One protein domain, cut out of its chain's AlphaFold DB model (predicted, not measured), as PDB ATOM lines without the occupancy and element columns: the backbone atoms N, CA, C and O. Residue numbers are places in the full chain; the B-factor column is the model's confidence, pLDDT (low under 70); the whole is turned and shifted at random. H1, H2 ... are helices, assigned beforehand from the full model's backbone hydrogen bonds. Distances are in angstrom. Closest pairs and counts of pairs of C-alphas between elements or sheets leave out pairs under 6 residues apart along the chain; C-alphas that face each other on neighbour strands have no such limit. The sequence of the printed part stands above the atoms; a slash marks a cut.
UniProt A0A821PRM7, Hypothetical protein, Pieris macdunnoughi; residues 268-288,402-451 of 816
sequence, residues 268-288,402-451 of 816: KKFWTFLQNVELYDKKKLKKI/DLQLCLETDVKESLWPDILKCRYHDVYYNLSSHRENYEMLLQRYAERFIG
ATOM      1  N   LYS A 268     240.214 211.754 297.386       84.12
ATOM      2  CA  LYS A 268     239.457 211.126 298.484       84.12
ATOM      3  C   LYS A 268     240.301 210.950 299.756       84.12
ATOM      4  O   LYS A 268     239.801 211.219 300.853       84.12
ATOM      5  N   LYS A 269     241.589 210.585 299.638       86.31
ATOM      6  CA  LYS A 269     242.535 210.546 300.777       86.31
ATOM      7  C   LYS A 269     242.704 211.943 301.395       86.31
ATOM      8  O   LYS A 269     242.657 212.077 302.617       86.31
ATOM      9  N   PHE A 270     242.849 212.985 300.571       86.38
ATOM     10  CA  PHE A 270     243.032 214.366 301.033       86.38
ATOM     11  C   PHE A 270     241.815 214.921 301.798       86.38
ATOM     12  O   PHE A 270     241.972 215.448 302.901       86.38
ATOM     13  N   TRP A 271     240.593 214.751 301.279       88.00
ATOM     14  CA  TRP A 271     239.385 215.193 301.994       88.00
ATOM     15  C   TRP A 271     239.188 214.454 303.326       88.00
ATOM     16  O   TRP A 271     238.817 215.071 304.325       88.00
ATOM     17  N   THR A 272     239.520 213.159 303.370       90.44
ATOM     18  CA  THR A 272     239.506 212.364 304.609       90.44
ATOM     19  C   THR A 272     240.528 212.892 305.628       90.44
ATOM     20  O   THR A 272     240.219 213.000 306.814       90.44
ATOM     21  N   PHE A 273     241.726 213.295 305.182       90.38
ATOM     22  CA  PHE A 273     242.726 213.949 306.032       90.38
ATOM     23  C   PHE A 273     242.201 215.259 306.646       90.38
ATOM     24  O   PHE A 273     242.281 215.415 307.864       90.38
ATOM     25  N   LEU A 274     241.598 216.158 305.857       90.62
ATOM     26  CA  LEU A 274     241.029 217.408 306.388       90.62
ATOM     27  C   LEU A 274     239.910 217.155 307.413       90.62
ATOM     28  O   LEU A 274     239.874 217.807 308.458       90.62
ATOM     29  N   GLN A 275     239.029 216.184 307.155       91.44
ATOM     30  CA  GLN A 275     237.966 215.815 308.094       91.44
ATOM     31  C   GLN A 275     238.535 215.280 309.420       91.44
ATOM     32  O   GLN A 275     238.048 215.637 310.497       91.44
ATOM     33  N   ASN A 276     239.598 214.477 309.359       92.06
ATOM     34  CA  ASN A 276     240.303 214.005 310.548       92.06
ATOM     35  C   ASN A 276     240.952 215.172 311.316       92.06
ATOM     36  O   ASN A 276     240.800 215.247 312.538       92.06
ATOM     37  N   VAL A 277     241.612 216.113 310.623       90.81
ATOM     38  CA  VAL A 277     242.208 217.322 311.231       90.81
ATOM     39  C   VAL A 277     241.158 218.135 311.985       90.81
ATOM     40  O   VAL A 277     241.380 218.480 313.148       90.81
ATOM     41  N   GLU A 278     239.987 218.376 311.389       92.94
ATOM     42  CA  GLU A 278     238.905 219.093 312.069       92.94
ATOM     43  C   GLU A 278     238.438 218.358 313.336       92.94
ATOM     44  O   GLU A 278     238.283 218.979 314.391       92.94
ATOM     45  N   LEU A 279     238.238 217.036 313.273       93.12
ATOM     46  CA  LEU A 279     237.830 216.231 314.431       93.12
ATOM     47  C   LEU A 279     238.876 216.265 315.560       93.12
ATOM     48  O   LEU A 279     238.511 216.360 316.738       93.12
ATOM     49  N   TYR A 280     240.162 216.239 315.212       91.44
ATOM     50  CA  TYR A 280     241.282 216.318 316.149       91.44
ATOM     51  C   TYR A 280     241.390 217.699 316.814       91.44
ATOM     52  O   TYR A 280     241.418 217.785 318.046       91.44
ATOM     53  N   ASP A 281     241.366 218.787 316.035       92.31
ATOM     54  CA  ASP A 281     241.371 220.160 316.562       92.31
ATOM     55  C   ASP A 281     240.142 220.414 317.448       92.31
ATOM     56  O   ASP A 281     240.259 220.978 318.535       92.31
ATOM     57  N   LYS A 282     238.963 219.924 317.048       94.25
ATOM     58  CA  LYS A 282     237.717 219.995 317.826       94.25
ATOM     59  C   LYS A 282     237.811 219.245 319.155       94.25
ATOM     60  O   LYS A 282     237.351 219.756 320.179       94.25
ATOM     61  N   LYS A 283     238.449 218.068 319.178       93.38
ATOM     62  CA  LYS A 283     238.732 217.309 320.410       93.38
ATOM     63  C   LYS A 283     239.721 218.055 321.315       93.38
ATOM     64  O   LYS A 283     239.490 218.144 322.521       93.38
ATOM     65  N   LYS A 284     240.779 218.644 320.747       90.56
ATOM     66  CA  LYS A 284     241.765 219.473 321.466       90.56
ATOM     67  C   LYS A 284     241.150 220.746 322.056       90.56
ATOM     68  O   LYS A 284     241.353 221.025 323.239       90.56
ATOM     69  N   LEU A 285     240.354 221.472 321.272       92.81
ATOM     70  CA  LEU A 285     239.597 222.648 321.700       92.81
ATOM     71  C   LEU A 285     238.661 222.302 322.857       92.81
ATOM     72  O   LEU A 285     238.694 222.977 323.885       92.81
ATOM     73  N   LYS A 286     237.894 221.211 322.730       93.44
ATOM     74  CA  LYS A 286     237.031 220.717 323.805       93.44
ATOM     75  C   LYS A 286     237.835 220.396 325.074       93.44
ATOM     76  O   LYS A 286     237.474 220.888 326.137       93.44
ATOM     77  N   LYS A 287     238.953 219.663 324.973       92.25
ATOM     78  CA  LYS A 287     239.802 219.311 326.130       92.25
ATOM     79  C   LYS A 287     240.323 220.547 326.873       92.25
ATOM     80  O   LYS A 287     240.300 220.561 328.102       92.25
ATOM     81  N   ILE A 288     240.755 221.600 326.168       87.81
ATOM     82  CA  ILE A 288     241.163 222.858 326.825       87.81
ATOM     83  C   ILE A 288     239.952 223.601 327.405       87.81
ATOM     84  O   ILE A 288     240.036 224.085 328.529       87.81
ATOM     85  N   ASP A 402     249.832 213.256 313.024       66.69
ATOM     86  CA  ASP A 402     251.220 213.671 313.030       66.69
ATOM     87  C   ASP A 402     251.456 214.630 311.861       66.69
ATOM     88  O   ASP A 402     251.632 214.235 310.709       66.69
ATOM     89  N   LEU A 403     251.355 215.926 312.159       78.19
ATOM     90  CA  LEU A 403     251.721 216.995 311.237       78.19
ATOM     91  C   LEU A 403     253.243 217.118 311.259       78.19
ATOM     92  O   LEU A 403     253.793 217.895 312.049       78.19
ATOM     93  N   GLN A 404     253.882 216.304 310.417       78.88
ATOM     94  CA  GLN A 404     255.329 216.206 310.270       78.88
ATOM     95  C   GLN A 404     255.967 217.599 310.201       78.88
ATOM     96  O   GLN A 404     255.575 218.443 309.387       78.88
ATOM     97  N   LEU A 405     256.963 217.836 311.062       85.00
ATOM     98  CA  LEU A 405     257.837 218.990 310.904       85.00
ATOM     99  C   LEU A 405     258.735 218.742 309.689       85.00
ATOM    100  O   LEU A 405     259.552 217.823 309.692       85.00
ATOM    101  N   CYS A 406     258.549 219.559 308.662       86.62
ATOM    102  CA  CYS A 406     259.317 219.540 307.425       86.62
ATOM    103  C   CYS A 406     260.442 220.578 307.486       86.62
ATOM    104  O   CYS A 406     260.359 221.555 308.236       86.62
ATOM    105  N   LEU A 407     261.478 220.400 306.672       89.50
ATOM    106  CA  LEU A 407     262.482 221.425 306.404       89.50
ATOM    107  C   LEU A 407     261.985 222.412 305.333       89.50
ATOM    108  O   LEU A 407     260.983 222.195 304.652       89.50
ATOM    109  N   GLU A 408     262.705 223.524 305.181       90.06
ATOM    110  CA  GLU A 408     262.366 224.580 304.214       90.06
ATOM    111  C   GLU A 408     262.452 224.091 302.754       90.06
ATOM    112  O   GLU A 408     261.739 224.591 301.887       90.06
ATOM    113  N   THR A 409     263.321 223.111 302.491       89.69
ATOM    114  CA  THR A 409     263.430 222.369 301.227       89.69
ATOM    115  C   THR A 409     262.135 221.634 300.920       89.69
ATOM    116  O   THR A 409     261.489 221.902 299.911       89.69
ATOM    117  N   ASP A 410     261.697 220.787 301.846       88.62
ATOM    118  CA  ASP A 410     260.587 219.865 301.647       88.62
ATOM    119  C   ASP A 410     259.271 220.635 301.463       88.62
ATOM    120  O   ASP A 410     258.423 220.235 300.674       88.62
ATOM    121  N   VAL A 411     259.115 221.792 302.123       88.38
ATOM    122  CA  VAL A 411     257.966 222.696 301.924       88.38
ATOM    123  C   VAL A 411     257.975 223.371 300.547       88.38
ATOM    124  O   VAL A 411     256.904 223.609 299.995       88.38
ATOM    125  N   LYS A 412     259.147 223.677 299.975       88.88
ATOM    126  CA  LYS A 412     259.264 224.247 298.615       88.88
ATOM    127  C   LYS A 412     259.062 223.201 297.521       88.88
ATOM    128  O   LYS A 412     258.609 223.550 296.435       88.88
ATOM    129  N   GLU A 413     259.408 221.949 297.802       93.31
ATOM    130  CA  GLU A 413     259.228 220.810 296.895       93.31
ATOM    131  C   GLU A 413     257.812 220.207 296.991       93.31
ATOM    132  O   GLU A 413     257.324 219.607 296.033       93.31
ATOM    133  N   SER A 414     257.111 220.415 298.113       90.25
ATOM    134  CA  SER A 414     255.732 219.961 298.322       90.25
ATOM    135  C   SER A 414     254.727 220.724 297.459       90.25
ATOM    136  O   SER A 414     254.492 221.920 297.634       90.25
ATOM    137  N   LEU A 415     254.059 219.998 296.563       92.62
ATOM    138  CA  LEU A 415     252.993 220.535 295.720       92.62
ATOM    139  C   LEU A 415     251.695 220.781 296.509       92.62
ATOM    140  O   LEU A 415     251.460 220.238 297.591       92.62
ATOM    141  N   TRP A 416     250.806 221.593 295.937       85.88
ATOM    142  CA  TRP A 416     249.430 221.711 296.421       85.88
ATOM    143  C   TRP A 416     248.613 220.475 295.990       85.88
ATOM    144  O   TRP A 416     248.668 220.123 294.811       85.88
ATOM    145  N   PRO A 417     247.816 219.843 296.875       87.94
ATOM    146  CA  PRO A 417     247.438 220.299 298.215       87.94
ATOM    147  C   PRO A 417     248.285 219.714 299.363       87.94
ATOM    148  O   PRO A 417     248.028 220.038 300.522       87.94
ATOM    149  N   ASP A 418     249.269 218.858 299.083       87.25
ATOM    150  CA  ASP A 418     250.033 218.131 300.107       87.25
ATOM    151  C   ASP A 418     250.861 219.024 301.032       87.25
ATOM    152  O   ASP A 418     251.019 218.691 302.206       87.25
ATOM    153  N   ILE A 419     251.263 220.210 300.567       89.38
ATOM    154  CA  ILE A 419     251.893 221.256 301.386       89.38
ATOM    155  C   ILE A 419     251.086 221.617 302.657       89.38
ATOM    156  O   ILE A 419     251.660 222.086 303.636       89.38
ATOM    157  N   LEU A 420     249.771 221.351 302.688       88.06
ATOM    158  CA  LEU A 420     248.897 221.539 303.858       88.06
ATOM    159  C   LEU A 420     249.106 220.498 304.976       88.06
ATOM    160  O   LEU A 420     248.626 220.701 306.092       88.06
ATOM    161  N   LYS A 421     249.782 219.380 304.686       87.44
ATOM    162  CA  LYS A 421     250.196 218.362 305.669       87.44
ATOM    163  C   LYS A 421     251.499 218.761 306.367       87.44
ATOM    164  O   LYS A 421     251.697 218.431 307.535       87.44
ATOM    165  N   CYS A 422     252.367 219.470 305.647       86.75
ATOM    166  CA  CYS A 422     253.670 219.925 306.110       86.75
ATOM    167  C   CYS A 422     253.536 221.017 307.177       86.75
ATOM    168  O   CYS A 422     252.741 221.949 307.042       86.75
ATOM    169  N   ARG A 423     254.377 220.951 308.211       86.00
ATOM    170  CA  ARG A 423     254.490 222.003 309.224       86.00
ATOM    171  C   ARG A 423     255.910 222.555 309.256       86.00
ATOM    172  O   ARG A 423     256.859 221.798 309.406       86.00
ATOM    173  N   TYR A 424     256.052 223.872 309.160       87.25
ATOM    174  CA  TYR A 424     257.343 224.565 309.202       87.25
ATOM    175  C   TYR A 424     257.267 225.781 310.136       87.25
ATOM    176  O   TYR A 424     256.188 226.161 310.595       87.25
ATOM    177  N   HIS A 425     258.417 226.359 310.477       82.31
ATOM    178  CA  HIS A 425     258.489 227.530 311.347       82.31
ATOM    179  C   HIS A 425     257.815 228.746 310.696       82.31
ATOM    180  O   HIS A 425     257.974 228.992 309.505       82.31
ATOM    181  N   ASP A 426     257.017 229.475 311.477       79.19
ATOM    182  CA  ASP A 426     256.231 230.653 311.075       79.19
ATOM    183  C   ASP A 426     255.230 230.464 309.906       79.19
ATOM    184  O   ASP A 426     254.513 231.401 309.551       79.19
ATOM    185  N   VAL A 427     255.087 229.245 309.366       79.69
ATOM    186  CA  VAL A 427     254.113 228.887 308.322       79.69
ATOM    187  C   VAL A 427     252.967 228.078 308.932       79.69
ATOM    188  O   VAL A 427     253.141 226.937 309.365       79.69
ATOM    189  N   TYR A 428     251.770 228.670 308.947       79.44
ATOM    190  CA  TYR A 428     250.566 228.082 309.537       79.44
ATOM    191  C   TYR A 428     249.367 228.188 308.589       79.44
ATOM    192  O   TYR A 428     248.946 229.284 308.223       79.44
ATOM    193  N   TYR A 429     248.768 227.047 308.248       85.44
ATOM    194  CA  TYR A 429     247.546 226.981 307.445       85.44
ATOM    195  C   TYR A 429     246.303 226.953 308.343       85.44
ATOM    196  O   TYR A 429     246.233 226.172 309.294       85.44
ATOM    197  N   ASN A 430     245.288 227.771 308.037       85.56
ATOM    198  CA  ASN A 430     244.004 227.733 308.746       85.56
ATOM    199  C   ASN A 430     243.136 226.577 308.210       85.56
ATOM    200  O   ASN A 430     242.203 226.787 307.440       85.56
ATOM    201  N   LEU A 431     243.496 225.345 308.588       88.56
ATOM    202  CA  LEU A 431     242.822 224.115 308.146       88.56
ATOM    203  C   LEU A 431     241.422 223.945 308.756       88.56
ATOM    204  O   LEU A 431     240.577 223.268 308.176       88.56
ATOM    205  N   SER A 432     241.166 224.523 309.936       90.19
ATOM    206  CA  SER A 432     239.876 224.407 310.616       90.19
ATOM    207  C   SER A 432     239.569 225.625 311.493       90.19
ATOM    208  O   SER A 432     240.420 226.121 312.229       90.19
ATOM    209  N   SER A 433     238.305 226.059 311.517       92.25
ATOM    210  CA  SER A 433     237.848 227.112 312.448       92.25
ATOM    211  C   SER A 433     237.981 226.702 313.926       92.25
ATOM    212  O   SER A 433     238.073 227.550 314.819       92.25
ATOM    213  N   HIS A 434     238.044 225.394 314.198       92.81
ATOM    214  CA  HIS A 434     238.360 224.844 315.511       92.81
ATOM    215  C   HIS A 434     239.814 225.154 315.919       92.81
ATOM    216  O   HIS A 434     240.057 225.426 317.098       92.81
ATOM    217  N   ARG A 435     240.755 225.206 314.961       88.88
ATOM    218  CA  ARG A 435     242.159 225.573 315.187       88.88
ATOM    219  C   ARG A 435     242.326 227.016 315.630       88.88
ATOM    220  O   ARG A 435     242.957 227.268 316.650       88.88
ATOM    221  N   GLU A 436     241.718 227.954 314.912       89.75
ATOM    222  CA  GLU A 436     241.773 229.384 315.240       89.75
ATOM    223  C   GLU A 436     241.279 229.643 316.676       89.75
ATOM    224  O   GLU A 436     241.941 230.307 317.476       89.75
ATOM    225  N   ASN A 437     240.160 229.011 317.051       90.88
ATOM    226  CA  ASN A 437     239.622 229.071 318.410       90.88
ATOM    227  C   ASN A 437     240.534 228.407 319.460       90.88
ATOM    228  O   ASN A 437     240.533 228.840 320.615       90.88
ATOM    229  N   TYR A 438     241.296 227.374 319.090       90.44
ATOM    230  CA  TYR A 438     242.255 226.693 319.965       90.44
ATOM    231  C   TYR A 438     243.490 227.560 320.235       90.44
ATOM    232  O   TYR A 438     243.824 227.783 321.399       90.44
ATOM    233  N   GLU A 439     244.107 228.133 319.198       87.75
ATOM    234  CA  GLU A 439     245.274 229.015 319.351       87.75
ATOM    235  C   GLU A 439     244.902 230.314 320.095       87.75
ATOM    236  O   GLU A 439     245.598 230.718 321.029       87.75
ATOM    237  N   MET A 440     243.735 230.915 319.808       88.50
ATOM    238  CA  MET A 440     243.199 232.044 320.593       88.50
ATOM    239  C   MET A 440     243.005 231.711 322.081       88.50
ATOM    240  O   MET A 440     243.113 232.591 322.944       88.50
ATOM    241  N   LEU A 441     242.656 230.462 322.401       88.00
ATOM    242  CA  LEU A 441     242.439 230.015 323.775       88.00
ATOM    243  C   LEU A 441     243.768 229.727 324.488       88.00
ATOM    244  O   LEU A 441     243.890 230.063 325.668       88.00
ATOM    245  N   LEU A 442     244.768 229.201 323.771       85.56
ATOM    246  CA  LEU A 442     246.148 229.072 324.244       85.56
ATOM    247  C   LEU A 442     246.797 230.434 324.510       85.56
ATOM    248  O   LEU A 442     247.369 230.624 325.581       85.56
ATOM    249  N   GLN A 443     246.645 231.414 323.613       83.62
ATOM    250  CA  GLN A 443     247.169 232.769 323.822       83.62
ATOM    251  C   GLN A 443     246.598 233.391 325.107       83.62
ATOM    252  O   GLN A 443     247.346 233.841 325.973       83.62
ATOM    253  N   ARG A 444     245.276 233.304 325.303       82.69
ATOM    254  CA  ARG A 444     244.596 233.747 326.538       82.69
ATOM    255  C   ARG A 444     244.953 232.934 327.783       82.69
ATOM    256  O   ARG A 444     244.668 233.382 328.895       82.69
ATOM    257  N   TYR A 445     245.504 231.734 327.629       80.75
ATOM    258  CA  TYR A 445     246.018 230.931 328.734       80.75
ATOM    259  C   TYR A 445     247.438 231.374 329.113       80.75
ATOM    260  O   TYR A 445     247.687 231.647 330.286       80.75
ATOM    261  N   ALA A 446     248.320 231.569 328.129       78.38
ATOM    262  CA  ALA A 446     249.656 232.128 328.328       78.38
ATOM    263  C   ALA A 446     249.602 233.531 328.964       78.38
ATOM    264  O   ALA A 446     250.281 233.779 329.958       78.38
ATOM    265  N   GLU A 447     248.712 234.415 328.490       76.19
ATOM    266  CA  GLU A 447     248.448 235.733 329.095       76.19
ATOM    267  C   GLU A 447     248.085 235.648 330.591       76.19
ATOM    268  O   GLU A 447     248.509 236.490 331.384       76.19
ATOM    269  N   ARG A 448     247.313 234.628 331.002       68.88
ATOM    270  CA  ARG A 448     246.973 234.401 332.418       68.88
ATOM    271  C   ARG A 448     248.160 233.877 333.217       68.88
ATOM    272  O   ARG A 448     248.309 234.282 334.364       68.88
ATOM    273  N   PHE A 449     248.956 232.979 332.641       66.38
ATOM    274  CA  PHE A 449     250.098 232.364 333.318       66.38
ATOM    275  C   PHE A 449     251.196 233.401 333.582       66.38
ATOM    276  O   PHE A 449     251.532 233.650 334.737       66.38
ATOM    277  N   ILE A 450     251.600 234.139 332.542       62.22
ATOM    278  CA  ILE A 450     252.506 235.295 332.642       62.22
ATOM    279  C   ILE A 450     251.943 236.329 333.631       62.22
ATOM    280  O   ILE A 450     252.675 236.889 334.446       62.22
ATOM    281  N   GLY A 451     250.626 236.566 333.607       59.06
ATOM    282  CA  GLY A 451     249.950 237.432 334.572       59.06
ATOM    283  C   GLY A 451     250.071 236.955 336.025       59.06
ATOM    284  O   GLY A 451     250.256 237.784 336.909       59.06
TER     285      GLY A 451
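What this domain is: This is residues 268 to 288 and 402 to 451 of the 816 residues of the protein "Hypothetical protein" of Pieris macdunnoughi (UniProt A0A821PRM7). Two long helices run the same way at a slant, the first part of H3 packing on H1 while its last residues, 446 to 451, stick out free. The short helix H2 lies away from both, and a long stretch with no named element, residues 414 to 432, leads from it back to the start of H3. The printed part has 71 residues with three named helices, H1, H2 and H3 in chain order, and no named strand, all helix in class. It is loose, with a radius of gyration of the C-alphas of 14.1 A, and elongated, spanning 42 by 27 by 16 A.

Where its parts are: H1, residues 268 to 288, starts at C-alpha (239.457, 211.126, 298.484) and is 30.7 A long. H3, residues 433 to 451, is 27.2 A long and ends at C-alpha (249.950, 237.432, 334.572). H2 holds residues 408 to 413.

How they stand to each other: H1 touches H3, with residues 434 to 441 of H3 alone; the closest C-alphas, of Leu 285 and Tyr 438, are 5.1 A apart. Their tilt is shallow, 31 degrees, the same way. H2 is apart from both. Every O i to N i+4 pair is within hydrogen-bond range in H1 and H2, and 14 of 15 in H3.

The domain as a whole: Residues 289 to 401 are not printed; C-alphas 288 and 402 are 19.4 A apart across the cut. The link from H2 to H3, 19 residues, is long. Residues 402 and 448 to 451 have pLDDT under 70.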